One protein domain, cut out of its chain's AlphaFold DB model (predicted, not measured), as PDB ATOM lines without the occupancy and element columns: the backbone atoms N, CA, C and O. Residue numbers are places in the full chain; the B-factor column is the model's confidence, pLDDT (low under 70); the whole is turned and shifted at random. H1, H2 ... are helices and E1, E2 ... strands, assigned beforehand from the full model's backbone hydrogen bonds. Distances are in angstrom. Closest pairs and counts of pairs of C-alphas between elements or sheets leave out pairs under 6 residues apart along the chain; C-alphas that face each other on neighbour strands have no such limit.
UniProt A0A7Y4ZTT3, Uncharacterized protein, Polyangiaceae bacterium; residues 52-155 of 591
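AT A GLANCE: This is residues 52 to 155 of the 591 residues of an uncharacterized protein of Polyangiaceae bacterium (UniProt A0A7Y4ZTT3). This is mostly a chain of loops with little regular structure: loop residues 52 to 91 lead to a small, strongly twisted antiparallel sheet, ordered E1, E3, E2, and hairpin E4-E5 with short H1 forms a separate small lobe. The 104 printed residues hold E1, E2, E3, H1, E4, E5 in order, mostly strand, with 26 residues in named elements. It is compact, radius of gyration of the C-alphas 12.8 A, spanning 39 by 31 by 21 A.

IN THESE COORDINATES: E1, residues 92 to 96, starts at C-alpha (-48.544, 38.350, -30.109) and is 13.2 A long. E2, 108 to 112, is 12.8 A; E3, 115 to 119, 12.3 A. H1 is 137 to 140, E4 142 to 144, and E5 151 to 154, ending at (-48.532, 24.683, -11.871).

HOW THE PARTS SIT: E1 and E3 are antiparallel (N 94 to O 118, 2.8 A). Hairpin E2-E3 has N 110 and O 117 at 3.0 A; hairpin E4-E5, N 152 and O 143 at 3.1 A. H1, too short for an O i to N i+4 pair, is apart from E1.

THE WHOLE: The printed part has no cut. Links E1-E2 and E3-H1 are long. Residues 141 and 153 to 155 are under pLDDT 70.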
ATOM      1  N   CYS A  52     -49.257  24.360 -33.728       85.81
ATOM      2  CA  CYS A  52     -50.016  23.525 -34.644       85.81
ATOM      3  C   CYS A  52     -51.050  24.360 -35.389       85.81
ATOM      4  O   CYS A  52     -51.861  25.048 -34.768       85.81
ATOM      5  N   ASP A  53     -51.012  24.315 -36.719       84.12
ATOM      6  CA  ASP A  53     -52.066  24.925 -37.530       84.12
ATOM      7  C   ASP A  53     -53.338  24.059 -37.575       84.12
ATOM      8  O   ASP A  53     -53.370  22.948 -37.047       84.12
ATOM      9  N   GLU A  54     -54.388  24.572 -38.217       78.75
ATOM     10  CA  GLU A  54     -55.704  23.921 -38.357       78.75
ATOM     11  C   GLU A  54     -55.635  22.537 -39.021       78.75
ATOM     12  O   GLU A  54     -56.478  21.681 -38.775       78.75
ATOM     13  N   ASN A  55     -54.593  22.283 -39.821       76.75
ATOM     14  CA  ASN A  55     -54.358  20.988 -40.463       76.75
ATOM     15  C   ASN A  55     -53.526  20.039 -39.583       76.75
ATOM     16  O   ASN A  55     -53.127  18.957 -40.027       76.75
ATOM     17  N   GLY A  56     -53.202  20.458 -38.357       74.69
ATOM     18  CA  GLY A  56     -52.329  19.744 -37.441       74.69
ATOM     19  C   GLY A  56     -50.871  19.736 -37.889       74.69
ATOM     20  O   GLY A  56     -50.158  18.818 -37.526       74.69
ATOM     21  N   THR A  57     -50.390  20.696 -38.682       87.00
ATOM     22  CA  THR A  57     -48.978  20.758 -39.105       87.00
ATOM     23  C   THR A  57     -48.163  21.637 -38.156       87.00
ATOM     24  O   THR A  57     -48.591  22.737 -37.807       87.00
ATOM     25  N   CYS A  58     -46.960  21.189 -37.779       87.88
ATOM     26  CA  CYS A  58     -46.035  21.993 -36.980       87.88
ATOM     27  C   CYS A  58     -45.512  23.198 -37.772       87.88
ATOM     28  O   CYS A  58     -44.894  23.056 -38.830       87.88
ATOM     29  N   ARG A  59     -45.741  24.399 -37.243       90.94
ATOM     30  CA  ARG A  59     -45.241  25.674 -37.766       90.94
ATOM     31  C   ARG A  59     -44.162  26.224 -36.850       90.94
ATOM     32  O   ARG A  59     -44.164  25.954 -35.657       90.94
ATOM     33  N   SER A  60     -43.276  27.060 -37.393       88.12
ATOM     34  CA  SER A  60     -42.174  27.676 -36.635       88.12
ATOM     35  C   SER A  60     -42.627  28.584 -35.486       88.12
ATOM     36  O   SER A  60     -41.798  28.979 -34.666       88.12
ATOM     37  N   GLY A  61     -43.912  28.960 -35.444       87.25
ATOM     38  CA  GLY A  61     -44.482  29.746 -34.353       87.25
ATOM     39  C   GLY A  61     -44.098  31.226 -34.356       87.25
ATOM     40  O   GLY A  61     -44.304  31.902 -33.356       87.25
ATOM     41  N   THR A  62     -43.497  31.723 -35.439       90.56
ATOM     42  CA  THR A  62     -42.978  33.103 -35.574       90.56
ATOM     43  C   THR A  62     -43.757  33.958 -36.561       90.56
ATOM     44  O   THR A  62     -43.403  35.109 -36.796       90.56
ATOM     45  N   ASP A  63     -44.753  33.372 -37.212       90.31
ATOM     46  CA  ASP A  63     -45.545  34.038 -38.232       90.31
ATOM     47  C   ASP A  63     -46.671  34.839 -37.565       90.31
ATOM     48  O   ASP A  63     -47.227  34.417 -36.550       90.31
ATOM     49  N   LEU A  64     -47.025  35.986 -38.144       89.69
ATOM     50  CA  LEU A  64     -48.073  36.864 -37.633       89.69
ATOM     51  C   LEU A  64     -49.440  36.166 -37.512       89.69
ATOM     52  O   LEU A  64     -50.198  36.464 -36.594       89.69
ATOM     53  N   VAL A  65     -49.763  35.235 -38.410       91.19
ATOM     54  CA  VAL A  65     -51.024  34.476 -38.369       91.19
ATOM     55  C   VAL A  65     -50.853  33.070 -37.794       91.19
ATOM     56  O   VAL A  65     -51.838  32.355 -37.630       91.19
ATOM     57  N   ARG A  66     -49.613  32.659 -37.495       91.31
ATOM     58  CA  ARG A  66     -49.286  31.351 -36.912       91.31
ATOM     59  C   ARG A  66     -48.240  31.491 -35.803       91.31
ATOM     60  O   ARG A  66     -47.133  30.952 -35.903       91.31
ATOM     61  N   CYS A  67     -48.590  32.253 -34.774       90.50
ATOM     62  CA  CYS A  67     -47.722  32.561 -33.644       90.50
ATOM     63  C   CYS A  67     -47.960  31.582 -32.495       90.50
ATOM     64  O   CYS A  67     -49.107  31.276 -32.174       90.50
ATOM     65  N   GLY A  68     -46.903  31.086 -31.859       86.62
ATOM     66  CA  GLY A  68     -47.046  30.233 -30.679       86.62
ATOM     67  C   GLY A  68     -45.908  29.242 -30.490       86.62
ATOM     68  O   GLY A  68     -44.973  29.166 -31.282       86.62
ATOM     69  N   THR A  69     -45.988  28.464 -29.418       83.81
ATOM     70  CA  THR A  69     -44.957  27.498 -29.022       83.81
ATOM     71  C   THR A  69     -45.583  26.303 -28.287       83.81
ATOM     72  O   THR A  69     -46.797  26.266 -28.067       83.81
ATOM     73  N   PHE A  70     -44.762  25.321 -27.909       74.25
ATOM     74  CA  PHE A  70     -45.142  24.115 -27.162       74.25
ATOM     75  C   PHE A  70     -46.192  23.227 -27.841       74.25
ATOM     76  O   PHE A  70     -46.934  22.517 -27.165       74.25
ATOM     77  N   GLY A  71     -46.274  23.256 -29.172       75.19
ATOM     78  CA  GLY A  71     -47.201  22.430 -29.941       75.19
ATOM     79  C   GLY A  71     -48.669  22.683 -29.596       75.19
ATOM     80  O   GLY A  71     -49.494  21.784 -29.741       75.19
ATOM     81  N   ARG A  72     -48.987  23.885 -29.099       80.06
ATOM     82  CA  ARG A  72     -50.362  24.372 -28.936       80.06
ATOM     83  C   ARG A  72     -50.888  24.903 -30.269       80.06
ATOM     84  O   ARG A  72     -50.107  25.126 -31.193       80.06
ATOM     85  N   SER A  73     -52.194  25.130 -30.368       81.75
ATOM     86  CA  SER A  73     -52.795  25.758 -31.549       81.75
ATOM     87  C   SER A  73     -52.161  27.118 -31.831       81.75
ATOM     88  O   SER A  73     -51.921  27.907 -30.917       81.75
ATOM     89  N   CYS A  74     -51.873  27.383 -33.099       87.94
ATOM     90  CA  CYS A  74     -51.316  28.654 -33.521       87.94
ATOM     91  C   CYS A  74     -52.302  29.811 -33.302       87.94
ATOM     92  O   CYS A  74     -53.463  29.739 -33.698       87.94
ATOM     93  N   SER A  75     -51.806  30.909 -32.737       86.94
ATOM     94  CA  SER A  75     -52.539  32.163 -32.580       86.94
ATOM     95  C   SER A  75     -52.400  33.033 -33.824       86.94
ATOM     96  O   SER A  75     -51.301  33.234 -34.348       86.94
ATOM     97  N   ASN A  76     -53.517  33.614 -34.255       90.50
ATOM     98  CA  ASN A  76     -53.536  34.634 -35.293       90.50
ATOM     99  C   ASN A  76     -53.449  36.027 -34.651       90.50
ATOM    100  O   ASN A  76     -54.454  36.592 -34.216       90.50
ATOM    101  N   CYS A  77     -52.237  36.579 -34.579       90.00
ATOM    102  CA  CYS A  77     -51.986  37.873 -33.948       90.00
ATOM    103  C   CYS A  77     -52.667  39.018 -34.704       90.00
ATOM    104  O   CYS A  77     -53.237  39.904 -34.070       90.00
ATOM    105  N   ALA A  78     -52.685  38.963 -36.040       91.12
ATOM    106  CA  ALA A  78     -53.369  39.963 -36.858       91.12
ATOM    107  C   ALA A  78     -54.871  40.036 -36.532       91.12
ATOM    108  O   ALA A  78     -55.411  41.127 -36.357       91.12
ATOM    109  N   ALA A  79     -55.533  38.885 -36.374       88.94
ATOM    110  CA  ALA A  79     -56.949  38.820 -36.001       88.94
ATOM    111  C   ALA A  79     -57.216  39.359 -34.585       88.94
ATOM    112  O   ALA A  79     -58.256  39.959 -34.330       88.94
ATOM    113  N   GLN A  80     -56.254  39.203 -33.676       83.88
ATOM    114  CA  GLN A  80     -56.290  39.775 -32.325       83.88
ATOM    115  C   GLN A  80     -55.889  41.265 -32.295       83.88
ATOM    116  O   GLN A  80     -55.812  41.882 -31.231       83.88
ATOM    117  N   GLY A  81     -55.641  41.858 -33.466       84.88
ATOM    118  CA  GLY A  81     -55.310  43.263 -33.639       84.88
ATOM    119  C   GLY A  81     -53.854  43.609 -33.346       84.88
ATOM    120  O   GLY A  81     -53.570  44.796 -33.238       84.88
ATOM    121  N   PHE A  82     -52.962  42.627 -33.197       90.00
ATOM    122  CA  PHE A  82     -51.513  42.769 -33.014       90.00
ATOM    123  C   PHE A  82     -50.785  42.829 -34.372       90.00
ATOM    124  O   PHE A  82     -51.261  42.267 -35.356       90.00
ATOM    125  N   ASP A  83     -49.633  43.505 -34.437       91.25
ATOM    126  CA  ASP A  83     -48.871  43.716 -35.686       91.25
ATOM    127  C   ASP A  83     -47.586  42.883 -35.787       91.25
ATOM    128  O   ASP A  83     -46.957  42.839 -36.844       91.25
ATOM    129  N   THR A  84     -47.217  42.180 -34.714       90.56
ATOM    130  CA  THR A  84     -46.033  41.326 -34.678       90.56
ATOM    131  C   THR A  84     -46.271  40.043 -33.878       90.56
ATOM    132  O   THR A  84     -47.037  40.017 -32.912       90.56
ATOM    133  N   CYS A  85     -45.582  38.977 -34.281       91.88
ATOM    134  CA  CYS A  85     -45.319  37.806 -33.452       91.88
ATOM    135  C   CYS A  85     -43.859  37.887 -32.994       91.88
ATOM    136  O   CYS A  85     -42.935  37.857 -33.814       91.88
ATOM    137  N   ASN A  86     -43.626  38.019 -31.689       88.94
ATOM    138  CA  ASN A  86     -42.271  38.143 -31.172       88.94
ATOM    139  C   ASN A  86     -41.519  36.819 -31.350       88.94
ATOM    140  O   ASN A  86     -41.942  35.778 -30.858       88.94
ATOM    141  N   ALA A  87     -40.391  36.850 -32.057       83.69
ATOM    142  CA  ALA A  87     -39.671  35.634 -32.428       83.69
ATOM    143  C   ALA A  87     -39.012  34.915 -31.236       83.69
ATOM    144  O   ALA A  87     -38.724  33.722 -31.346       83.69
ATOM    145  N   GLU A  88     -38.777  35.620 -30.128       82.81
ATOM    146  CA  GLU A  88     -38.131  35.102 -28.922       82.81
ATOM    147  C   GLU A  88     -39.158  34.524 -27.945       82.81
ATOM    148  O   GLU A  88     -38.992  33.408 -27.462       82.81
ATOM    149  N   THR A  89     -40.250  35.248 -27.699       82.25
ATOM    150  CA  THR A  89     -41.304  34.801 -26.777       82.25
ATOM    151  C   THR A  89     -42.412  34.004 -27.466       82.25
ATOM    152  O   THR A  89     -43.174  33.331 -26.783       82.25
ATOM    153  N   LYS A  90     -42.485  34.022 -28.804       86.81
ATOM    154  CA  LYS A  90     -43.556  33.411 -29.619       86.81
ATOM    155  C   LYS A  90     -44.953  33.906 -29.219       86.81
ATOM    156  O   LYS A  90     -45.911  33.137 -29.199       86.81
ATOM    157  N   SER A  91     -45.031  35.198 -28.904       88.44
ATOM    158  CA  SER A  91     -46.216  35.879 -28.374       88.44
ATOM    159  C   SER A  91     -46.664  37.019 -29.275       88.44
ATOM    160  O   SER A  91     -45.833  37.719 -29.863       88.44
ATOM    161  N   CYS A  92     -47.975  37.245 -29.344       91.38
ATOM    162  CA  CYS A  92     -48.544  38.350 -30.109       91.38
ATOM    163  C   CYS A  92     -48.253  39.705 -29.451       91.38
ATOM    164  O   CYS A  92     -48.344  39.847 -28.229       91.38
ATOM    165  N   GLY A  93     -47.930  40.715 -30.260       91.06
ATOM    166  CA  GLY A  93     -47.606  42.051 -29.771       91.06
ATOM    167  C   GLY A  93     -47.756  43.175 -30.791       91.06
ATOM    168  O   GLY A  93     -48.083  42.961 -31.957       91.06
ATOM    169  N   LYS A  94     -47.536  44.402 -30.323       92.00
ATOM    170  CA  LYS A  94     -47.503  45.622 -31.135       92.00
ATOM    171  C   LYS A  94     -46.176  46.327 -30.997       92.00
ATOM    172  O   LYS A  94     -45.700  46.515 -29.878       92.00
ATOM    173  N   THR A  95     -45.621  46.783 -32.108       90.12
ATOM    174  CA  THR A  95     -44.449  47.661 -32.077       90.12
ATOM    175  C   THR A  95     -44.869  49.055 -31.616       90.12
ATOM    176  O   THR A  95     -45.785  49.651 -32.179       90.12
ATOM    177  N   VAL A  96     -44.205  49.598 -30.595       89.38
ATOM    178  CA  VAL A  96     -44.526  50.913 -30.022       89.38
ATOM    179  C   VAL A  96     -43.290  51.814 -29.997       89.38
ATOM    180  O   VAL A  96     -42.163  51.345 -29.903       89.38
ATOM    181  N   ALA A  97     -43.496  53.132 -30.086       84.56
ATOM    182  CA  ALA A  97     -42.405  54.118 -30.059       84.56
ATOM    183  C   ALA A  97     -41.711  54.230 -28.683       84.56
ATOM    184  O   ALA A  97     -40.631  54.802 -28.579       84.56
ATOM    185  N   GLY A  98     -42.342  53.681 -27.644       88.56
ATOM    186  CA  GLY A  98     -41.805  53.498 -26.301       88.56
ATOM    187  C   GLY A  98     -42.781  52.642 -25.500       88.56
ATOM    188  O   GLY A  98     -43.986  52.905 -25.550       88.56
ATOM    189  N   CYS A  99     -42.309  51.607 -24.807       91.06
ATOM    190  CA  CYS A  99     -43.181  50.693 -24.067       91.06
ATOM    191  C   CYS A  99     -43.238  51.046 -22.575       91.06
ATOM    192  O   CYS A  99     -42.236  51.010 -21.868       91.06
ATOM    193  N   ASN A 100     -44.426  51.427 -22.101       91.56
ATOM    194  CA  ASN A 100     -44.691  51.793 -20.711       91.56
ATOM    195  C   ASN A 100     -46.182  51.597 -20.375       91.56
ATOM    196  O   ASN A 100     -46.965  51.139 -21.207       91.56
ATOM    197  N   ALA A 101     -46.598  51.965 -19.163       91.00
ATOM    198  CA  ALA A 101     -47.980  51.806 -18.707       91.00
ATOM    199  C   ALA A 101     -49.033  52.542 -19.564       91.00
ATOM    200  O   ALA A 101     -50.194  52.146 -19.555       91.00
ATOM    201  N   GLN A 102     -48.661  53.595 -20.301       89.38
ATOM    202  CA  GLN A 102     -49.583  54.342 -21.165       89.38
ATOM    203  C   GLN A 102     -49.741  53.690 -22.540       89.38
ATOM    204  O   GLN A 102     -50.846  53.635 -23.073       89.38
ATOM    205  N   THR A 103     -48.650  53.195 -23.122       90.69
ATOM    206  CA  THR A 103     -48.650  52.576 -24.458       90.69
ATOM    207  C   THR A 103     -48.941  51.076 -24.421       90.69
ATOM    208  O   THR A 103     -49.362  50.510 -25.427       90.69
ATOM    209  N   CYS A 104     -48.764  50.439 -23.262       91.69
ATOM    210  CA  CYS A 104     -48.978  49.015 -23.034       91.69
ATOM    211  C   CYS A 104     -49.737  48.726 -21.717       91.69
ATOM    212  O   CYS A 104     -49.268  47.947 -20.887       91.69
ATOM    213  N   PRO A 105     -50.918  49.329 -21.477       90.69
ATOM    214  CA  PRO A 105     -51.619  49.206 -20.193       90.69
ATOM    215  C   PRO A 105     -52.054  47.769 -19.875       90.69
ATOM    216  O   PRO A 105     -52.001  47.350 -18.722       90.69
ATOM    217  N   ASN A 106     -52.436  46.997 -20.898       87.69
ATOM    218  CA  ASN A 106     -52.986  45.641 -20.758       87.69
ATOM    219  C   ASN A 106     -51.958  44.528 -21.015       87.69
ATOM    220  O   ASN A 106     -52.332  43.360 -21.078       87.69
ATOM    221  N   GLY A 107     -50.690  44.893 -21.199       90.50
ATOM    222  CA  GLY A 107     -49.634  43.977 -21.601       90.50
ATOM    223  C   GLY A 107     -48.307  44.287 -20.923       90.50
ATOM    224  O   GLY A 107     -48.231  45.104 -20.001       90.50
ATOM    225  N   CYS A 108     -47.258  43.634 -21.397       94.06
ATOM    226  CA  CYS A 108     -45.902  43.791 -20.886       94.06
ATOM    227  C   CYS A 108     -44.925  44.129 -22.016       94.06
ATOM    228  O   CYS A 108     -45.193  43.902 -23.196       94.06
ATOM    229  N   CYS A 109     -43.790  44.700 -21.646       93.06
ATOM    230  CA  CYS A 109     -42.785  45.217 -22.554       93.06
ATOM    231  C   CYS A 109     -41.673  44.201 -22.791       93.06
ATOM    232  O   CYS A 109     -41.110  43.637 -21.849       93.06
ATOM    233  N   ALA A 110     -41.335  44.014 -24.062       91.25
ATOM    234  CA  ALA A 110     -40.170  43.266 -24.507       91.25
ATOM    235  C   ALA A 110     -39.433  44.056 -25.595       91.25
ATOM    236  O   ALA A 110     -40.047  44.784 -26.374       91.25
ATOM    237  N   LEU A 111     -38.114  43.891 -25.669       85.75
ATOM    238  CA  LEU A 111     -37.292  44.462 -26.735       85.75
ATOM    239  C   LEU A 111     -37.129  43.431 -27.853       85.75
ATOM    240  O   LEU A 111     -36.684  42.315 -27.600       85.75
ATOM    241  N   GLN A 112     -37.444  43.801 -29.094       83.06
ATOM    242  CA  GLN A 112     -37.219  42.959 -30.272       83.06
ATOM    243  C   GLN A 112     -36.453  43.754 -31.331       83.06
ATOM    244  O   GLN A 112     -36.945  44.754 -31.851       83.06
ATOM    245  N   GLY A 113     -35.222  43.336 -31.646       77.12
ATOM    246  CA  GLY A 113     -34.400  44.000 -32.669       77.12
ATOM    247  C   GLY A 113     -34.128  45.487 -32.393       77.12
ATOM    248  O   GLY A 113     -34.046  46.276 -33.330       77.12
ATOM    249  N   GLY A 114     -34.043  45.878 -31.116       80.00
ATOM    250  CA  GLY A 114     -33.827  47.268 -30.695       80.00
ATOM    251  C   GLY A 114     -35.077  48.157 -30.712       80.00
ATOM    252  O   GLY A 114     -34.954  49.360 -30.505       80.00
ATOM    253  N   ARG A 115     -36.268  47.591 -30.952       84.81
ATOM    254  CA  ARG A 115     -37.556  48.292 -30.854       84.81
ATOM    255  C   ARG A 115     -38.366  47.769 -29.676       84.81
ATOM    256  O   ARG A 115     -38.341  46.574 -29.380       84.81
ATOM    257  N   ASP A 116     -39.102  48.673 -29.049       90.56
ATOM    258  CA  ASP A 116     -40.035  48.360 -27.976       90.56
ATOM    259  C   ASP A 116     -41.292  47.681 -28.534       90.56
ATOM    260  O   ASP A 116     -41.955  48.192 -29.441       90.56
ATOM    261  N   VAL A 117     -41.633  46.520 -27.977       92.38
ATOM    262  CA  VAL A 117     -42.823  45.750 -28.338       92.38
ATOM    263  C   VAL A 117     -43.695  45.560 -27.102       92.38
ATOM    264  O   VAL A 117     -43.254  45.028 -26.084       92.38
ATOM    265  N   CYS A 118     -44.956  45.971 -27.210       93.50
ATOM    266  CA  CYS A 118     -45.997  45.671 -26.238       93.50
ATOM    267  C   CYS A 118     -46.596  44.294 -26.546       93.50
ATOM    268  O   CYS A 118     -47.329  44.147 -27.527       93.50
ATOM    269  N   LEU A 119     -46.278  43.286 -25.738       92.75
ATOM    270  CA  LEU A 119     -46.821  41.932 -25.862       92.75
ATOM    271  C   LEU A 119     -48.172  41.812 -25.152       92.75
ATOM    272  O   LEU A 119     -48.458  42.552 -24.211       92.75
ATOM    273  N   SER A 120     -48.987  40.847 -25.589       89.19
ATOM    274  CA  SER A 120     -50.333  40.565 -25.068       89.19
ATOM    275  C   SER A 120     -50.382  40.401 -23.547       89.19
ATOM    276  O   SER A 120     -51.419  40.687 -22.947       89.19
ATOM    277  N   GLY A 121     -49.286  39.946 -22.928       87.94
ATOM    278  CA  GLY A 121     -49.152  39.774 -21.486       87.94
ATOM    279  C   GLY A 121     -49.824  38.518 -20.928       87.94
ATOM    280  O   GLY A 121     -49.964  38.419 -19.711       87.94
ATOM    281  N   SER A 122     -50.363  37.638 -21.781       84.44
ATOM    282  CA  SER A 122     -51.157  36.453 -21.389       84.44
ATOM    283  C   SER A 122     -50.455  35.130 -21.659       84.44
ATOM    284  O   SER A 122     -50.973  34.084 -21.281       84.44
ATOM    285  N   ASP A 123     -49.318  35.170 -22.340       83.62
ATOM    286  CA  ASP A 123     -48.606  33.968 -22.745       83.62
ATOM    287  C   ASP A 123     -47.625  33.532 -21.652       83.62
ATOM    288  O   ASP A 123     -47.016  34.357 -20.970       83.62
ATOM    289  N   ASP A 124     -47.410  32.222 -21.521       79.88
ATOM    290  CA  ASP A 124     -46.519  31.629 -20.507       79.88
ATOM    291  C   ASP A 124     -45.042  32.069 -20.658       79.88
ATOM    292  O   ASP A 124     -44.223  31.908 -19.751       79.88
ATOM    293  N   THR A 125     -44.678  32.616 -21.817       83.62
ATOM    294  CA  THR A 125     -43.357  33.156 -22.185       83.62
ATOM    295  C   THR A 125     -43.319  34.689 -22.216       83.62
ATOM    296  O   THR A 125     -42.252  35.268 -22.428       83.62
ATOM    297  N   ALA A 126     -44.460  35.354 -22.022       88.81
ATOM    298  CA  ALA A 126     -44.590  36.806 -22.020       88.81
ATOM    299  C   ALA A 126     -45.777  37.243 -21.150       88.81
ATOM    300  O   ALA A 126     -46.777  37.772 -21.644       88.81
ATOM    301  N   CYS A 127     -45.669  36.993 -19.848       89.31
ATOM    302  CA  CYS A 127     -46.711  37.297 -18.880       89.31
ATOM    303  C   CYS A 127     -46.490  38.672 -18.252       89.31
ATOM    304  O   CYS A 127     -45.366  39.021 -17.890       89.31
ATOM    305  N   GLY A 128     -47.551  39.455 -18.092       91.44
ATOM    306  CA  GLY A 128     -47.470  40.729 -17.385       91.44
ATOM    307  C   GLY A 128     -48.509  41.744 -17.835       91.44
ATOM    308  O   GLY A 128     -49.213  41.564 -18.825       91.44
ATOM    309  N   VAL A 129     -48.596  42.839 -17.088       92.75
ATOM    310  CA  VAL A 129     -49.542  43.933 -17.325       92.75
ATOM    311  C   VAL A 129     -48.920  45.270 -16.911       92.75
ATOM    312  O   VAL A 129     -47.965  45.311 -16.128       92.75
ATOM    313  N   GLY A 130     -49.459  46.378 -17.418       90.06
ATOM    314  CA  GLY A 130     -49.053  47.728 -17.032       90.06
ATOM    315  C   GLY A 130     -47.722  48.186 -17.627       90.06
ATOM    316  O   GLY A 130     -47.063  49.037 -17.032       90.06
ATOM    317  N   GLY A 131     -47.305  47.624 -18.764       90.50
ATOM    318  CA  GLY A 131     -46.114  48.055 -19.498       90.50
ATOM    319  C   GLY A 131     -44.811  47.870 -18.720       90.50
ATOM    320  O   GLY A 131     -43.874  48.650 -18.874       90.50
ATOM    321  N   ARG A 132     -44.771  46.863 -17.845       91.50
ATOM    322  CA  ARG A 132     -43.553  46.382 -17.179       91.50
ATOM    323  C   ARG A 132     -42.883  45.316 -18.036       91.50
ATOM    324  O   ARG A 132     -43.529  44.769 -18.921       91.50
ATOM    325  N   THR A 133     -41.624  44.988 -17.766       91.56
ATOM    326  CA  THR A 133     -40.926  43.892 -18.454       91.56
ATOM    327  C   THR A 133     -41.705  42.581 -18.344       91.56
ATOM    328  O   THR A 133     -42.187  42.249 -17.263       91.56
ATOM    329  N   CYS A 134     -41.838  41.853 -19.453       91.56
ATOM    330  CA  CYS A 134     -42.523  40.562 -19.467       91.56
ATOM    331  C   CYS A 134     -41.797  39.500 -18.631       91.56
ATOM    332  O   CYS A 134     -40.592  39.296 -18.789       91.56
ATOM    333  N   ASP A 135     -42.553  38.770 -17.814       90.50
ATOM    334  CA  ASP A 135     -42.088  37.583 -17.103       90.50
ATOM    335  C   ASP A 135     -42.198  36.325 -17.984       90.50
ATOM    336  O   ASP A 135     -43.164  36.134 -18.730       90.50
ATOM    337  N   ARG A 136     -41.226  35.418 -17.846       87.19
ATOM    338  CA  ARG A 136     -41.239  34.078 -18.452       87.19
ATOM    339  C   ARG A 136     -41.647  33.042 -17.409       87.19
ATOM    340  O   ARG A 136     -40.807  32.490 -16.703       87.19
ATOM    341  N   CYS A 137     -42.948  32.791 -17.285       82.50
ATOM    342  CA  CYS A 137     -43.489  31.841 -16.306       82.50
ATOM    343  C   CYS A 137     -43.062  30.395 -16.600       82.50
ATOM    344  O   CYS A 137     -42.746  29.631 -15.686       82.50
ATOM    345  N   SER A 138     -42.976  30.053 -17.885       75.75
ATOM    346  CA  SER A 138     -42.538  28.746 -18.386       75.75
ATOM    347  C   SER A 138     -41.119  28.354 -17.952       75.75
ATOM    348  O   SER A 138     -40.878  27.173 -17.694       75.75
ATOM    349  N   ASP A 139     -40.209  29.317 -17.757       78.25
ATOM    350  CA  ASP A 139     -38.854  29.057 -17.232       78.25
ATOM    351  C   ASP A 139     -38.887  28.505 -15.796       78.25
ATOM    352  O   ASP A 139     -37.966  27.816 -15.361       78.25
ATOM    353  N   ARG A 140     -39.972  28.778 -15.061       77.56
ATOM    354  CA  ARG A 140     -40.200  28.332 -13.679       77.56
ATOM    355  C   ARG A 140     -41.254  27.222 -13.574       77.56
ATOM    356  O   ARG A 140     -41.656  26.884 -12.465       77.56
ATOM    357  N   GLY A 141     -41.731  26.678 -14.700       67.94
ATOM    358  CA  GLY A 141     -42.817  25.686 -14.726       67.94
ATOM    359  C   GLY A 141     -44.178  26.230 -14.264       67.94
ATOM    360  O   GLY A 141     -45.039  25.469 -13.820       67.94
ATOM    361  N   GLN A 142     -44.360  27.549 -14.327       79.62
ATOM    362  CA  GLN A 142     -45.590  28.243 -13.955       79.62
ATOM    363  C   GLN A 142     -46.375  28.641 -15.206       79.62
ATOM    364  O   GLN A 142     -45.788  28.848 -16.269       79.62
ATOM    365  N   ALA A 143     -47.692  28.790 -15.072       78.38
ATOM    366  CA  ALA A 143     -48.522  29.373 -16.122       78.38
ATOM    367  C   ALA A 143     -48.676  30.881 -15.908       78.38
ATOM    368  O   ALA A 143     -48.599  31.376 -14.778       78.38
ATOM    369  N   CYS A 144     -48.925  31.609 -16.993       82.12
ATOM    370  CA  CYS A 144     -49.464  32.952 -16.887       82.12
ATOM    371  C   CYS A 144     -50.957  32.862 -16.547       82.12
ATOM    372  O   CYS A 144     -51.754  32.343 -17.329       82.12
ATOM    373  N   ASP A 145     -51.365  33.374 -15.385       81.38
ATOM    374  CA  ASP A 145     -52.790  33.515 -15.091       81.38
ATOM    375  C   ASP A 145     -53.380  34.597 -16.015       81.38
ATOM    376  O   ASP A 145     -53.067  35.783 -15.901       81.38
ATOM    377  N   GLY A 146     -54.253  34.193 -16.942       71.94
ATOM    378  CA  GLY A 146     -54.862  35.089 -17.928       71.94
ATOM    379  C   GLY A 146     -55.719  36.220 -17.337       71.94
ATOM    380  O   GLY A 146     -56.027  37.178 -18.053       71.94
ATOM    381  N   LYS A 147     -56.090  36.144 -16.050       74.88
ATOM    382  CA  LYS A 147     -56.829  37.191 -15.329       74.88
ATOM    383  C   LYS A 147     -55.904  38.110 -14.543       74.88
ATOM    384  O   LYS A 147     -56.035  39.325 -14.672       74.88
ATOM    385  N   SER A 148     -54.995  37.564 -13.736       79.94
ATOM    386  CA  SER A 148     -54.107  38.390 -12.903       79.94
ATOM    387  C   SER A 148     -52.845  38.861 -13.634       79.94
ATOM    388  O   SER A 148     -52.188  39.784 -13.160       79.94
ATOM    389  N   ARG A 149     -52.524  38.265 -14.793       83.69
ATOM    390  CA  ARG A 149     -51.315  38.513 -15.601       83.69
ATOM    391  C   ARG A 149     -50.030  38.397 -14.780       83.69
ATOM    392  O   ARG A 149     -49.099  39.183 -14.930       83.69
ATOM    393  N   THR A 150     -50.000  37.404 -13.895       85.44
ATOM    394  CA  THR A 150     -48.863  37.071 -13.032       85.44
ATOM    395  C   THR A 150     -48.516  35.597 -13.177       85.44
ATOM    396  O   THR A 150     -49.417  34.769 -13.313       85.44
ATOM    397  N   CYS A 151     -47.232  35.258 -13.068       84.00
ATOM    398  CA  CYS A 151     -46.814  33.861 -12.993       84.00
ATOM    399  C   CYS A 151     -47.316  33.212 -11.702       84.00
ATOM    400  O   CYS A 151     -47.004  33.671 -10.602       84.00
ATOM    401  N   GLY A 152     -48.083  32.134 -11.835       76.94
ATOM    402  CA  GLY A 152     -48.668  31.427 -10.706       76.94
ATOM    403  C   GLY A 152     -49.307  30.109 -11.129       76.94
ATOM    404  O   GLY A 152     -49.578  29.882 -12.305       76.94
ATOM    405  N   GLY A 153     -49.529  29.224 -10.158       67.06
ATOM    406  CA  GLY A 153     -50.033  27.876 -10.417       67.06
ATOM    407  C   GLY A 153     -49.032  26.978 -11.157       67.06
ATOM    408  O   GLY A 153     -48.073  27.432 -11.779       67.06
ATOM    409  N   THR A 154     -49.244  25.670 -11.058       65.00
ATOM    410  CA  THR A 154     -48.532  24.683 -11.871       65.00
ATOM    411  C   THR A 154     -49.174  24.696 -13.257       65.00
ATOM    412  O   THR A 154     -50.354  24.372 -13.374       65.00
ATOM    413  N   ALA A 155     -48.445  25.107 -14.299       66.31
ATOM    414  CA  ALA A 155     -48.946  24.971 -15.669       66.31
ATOM    415  C   ALA A 155     -49.217  23.491 -15.924       66.31
ATOM    416  O   ALA A 155     -48.311  22.703 -15.691       66.31
TER     417      ALA A 155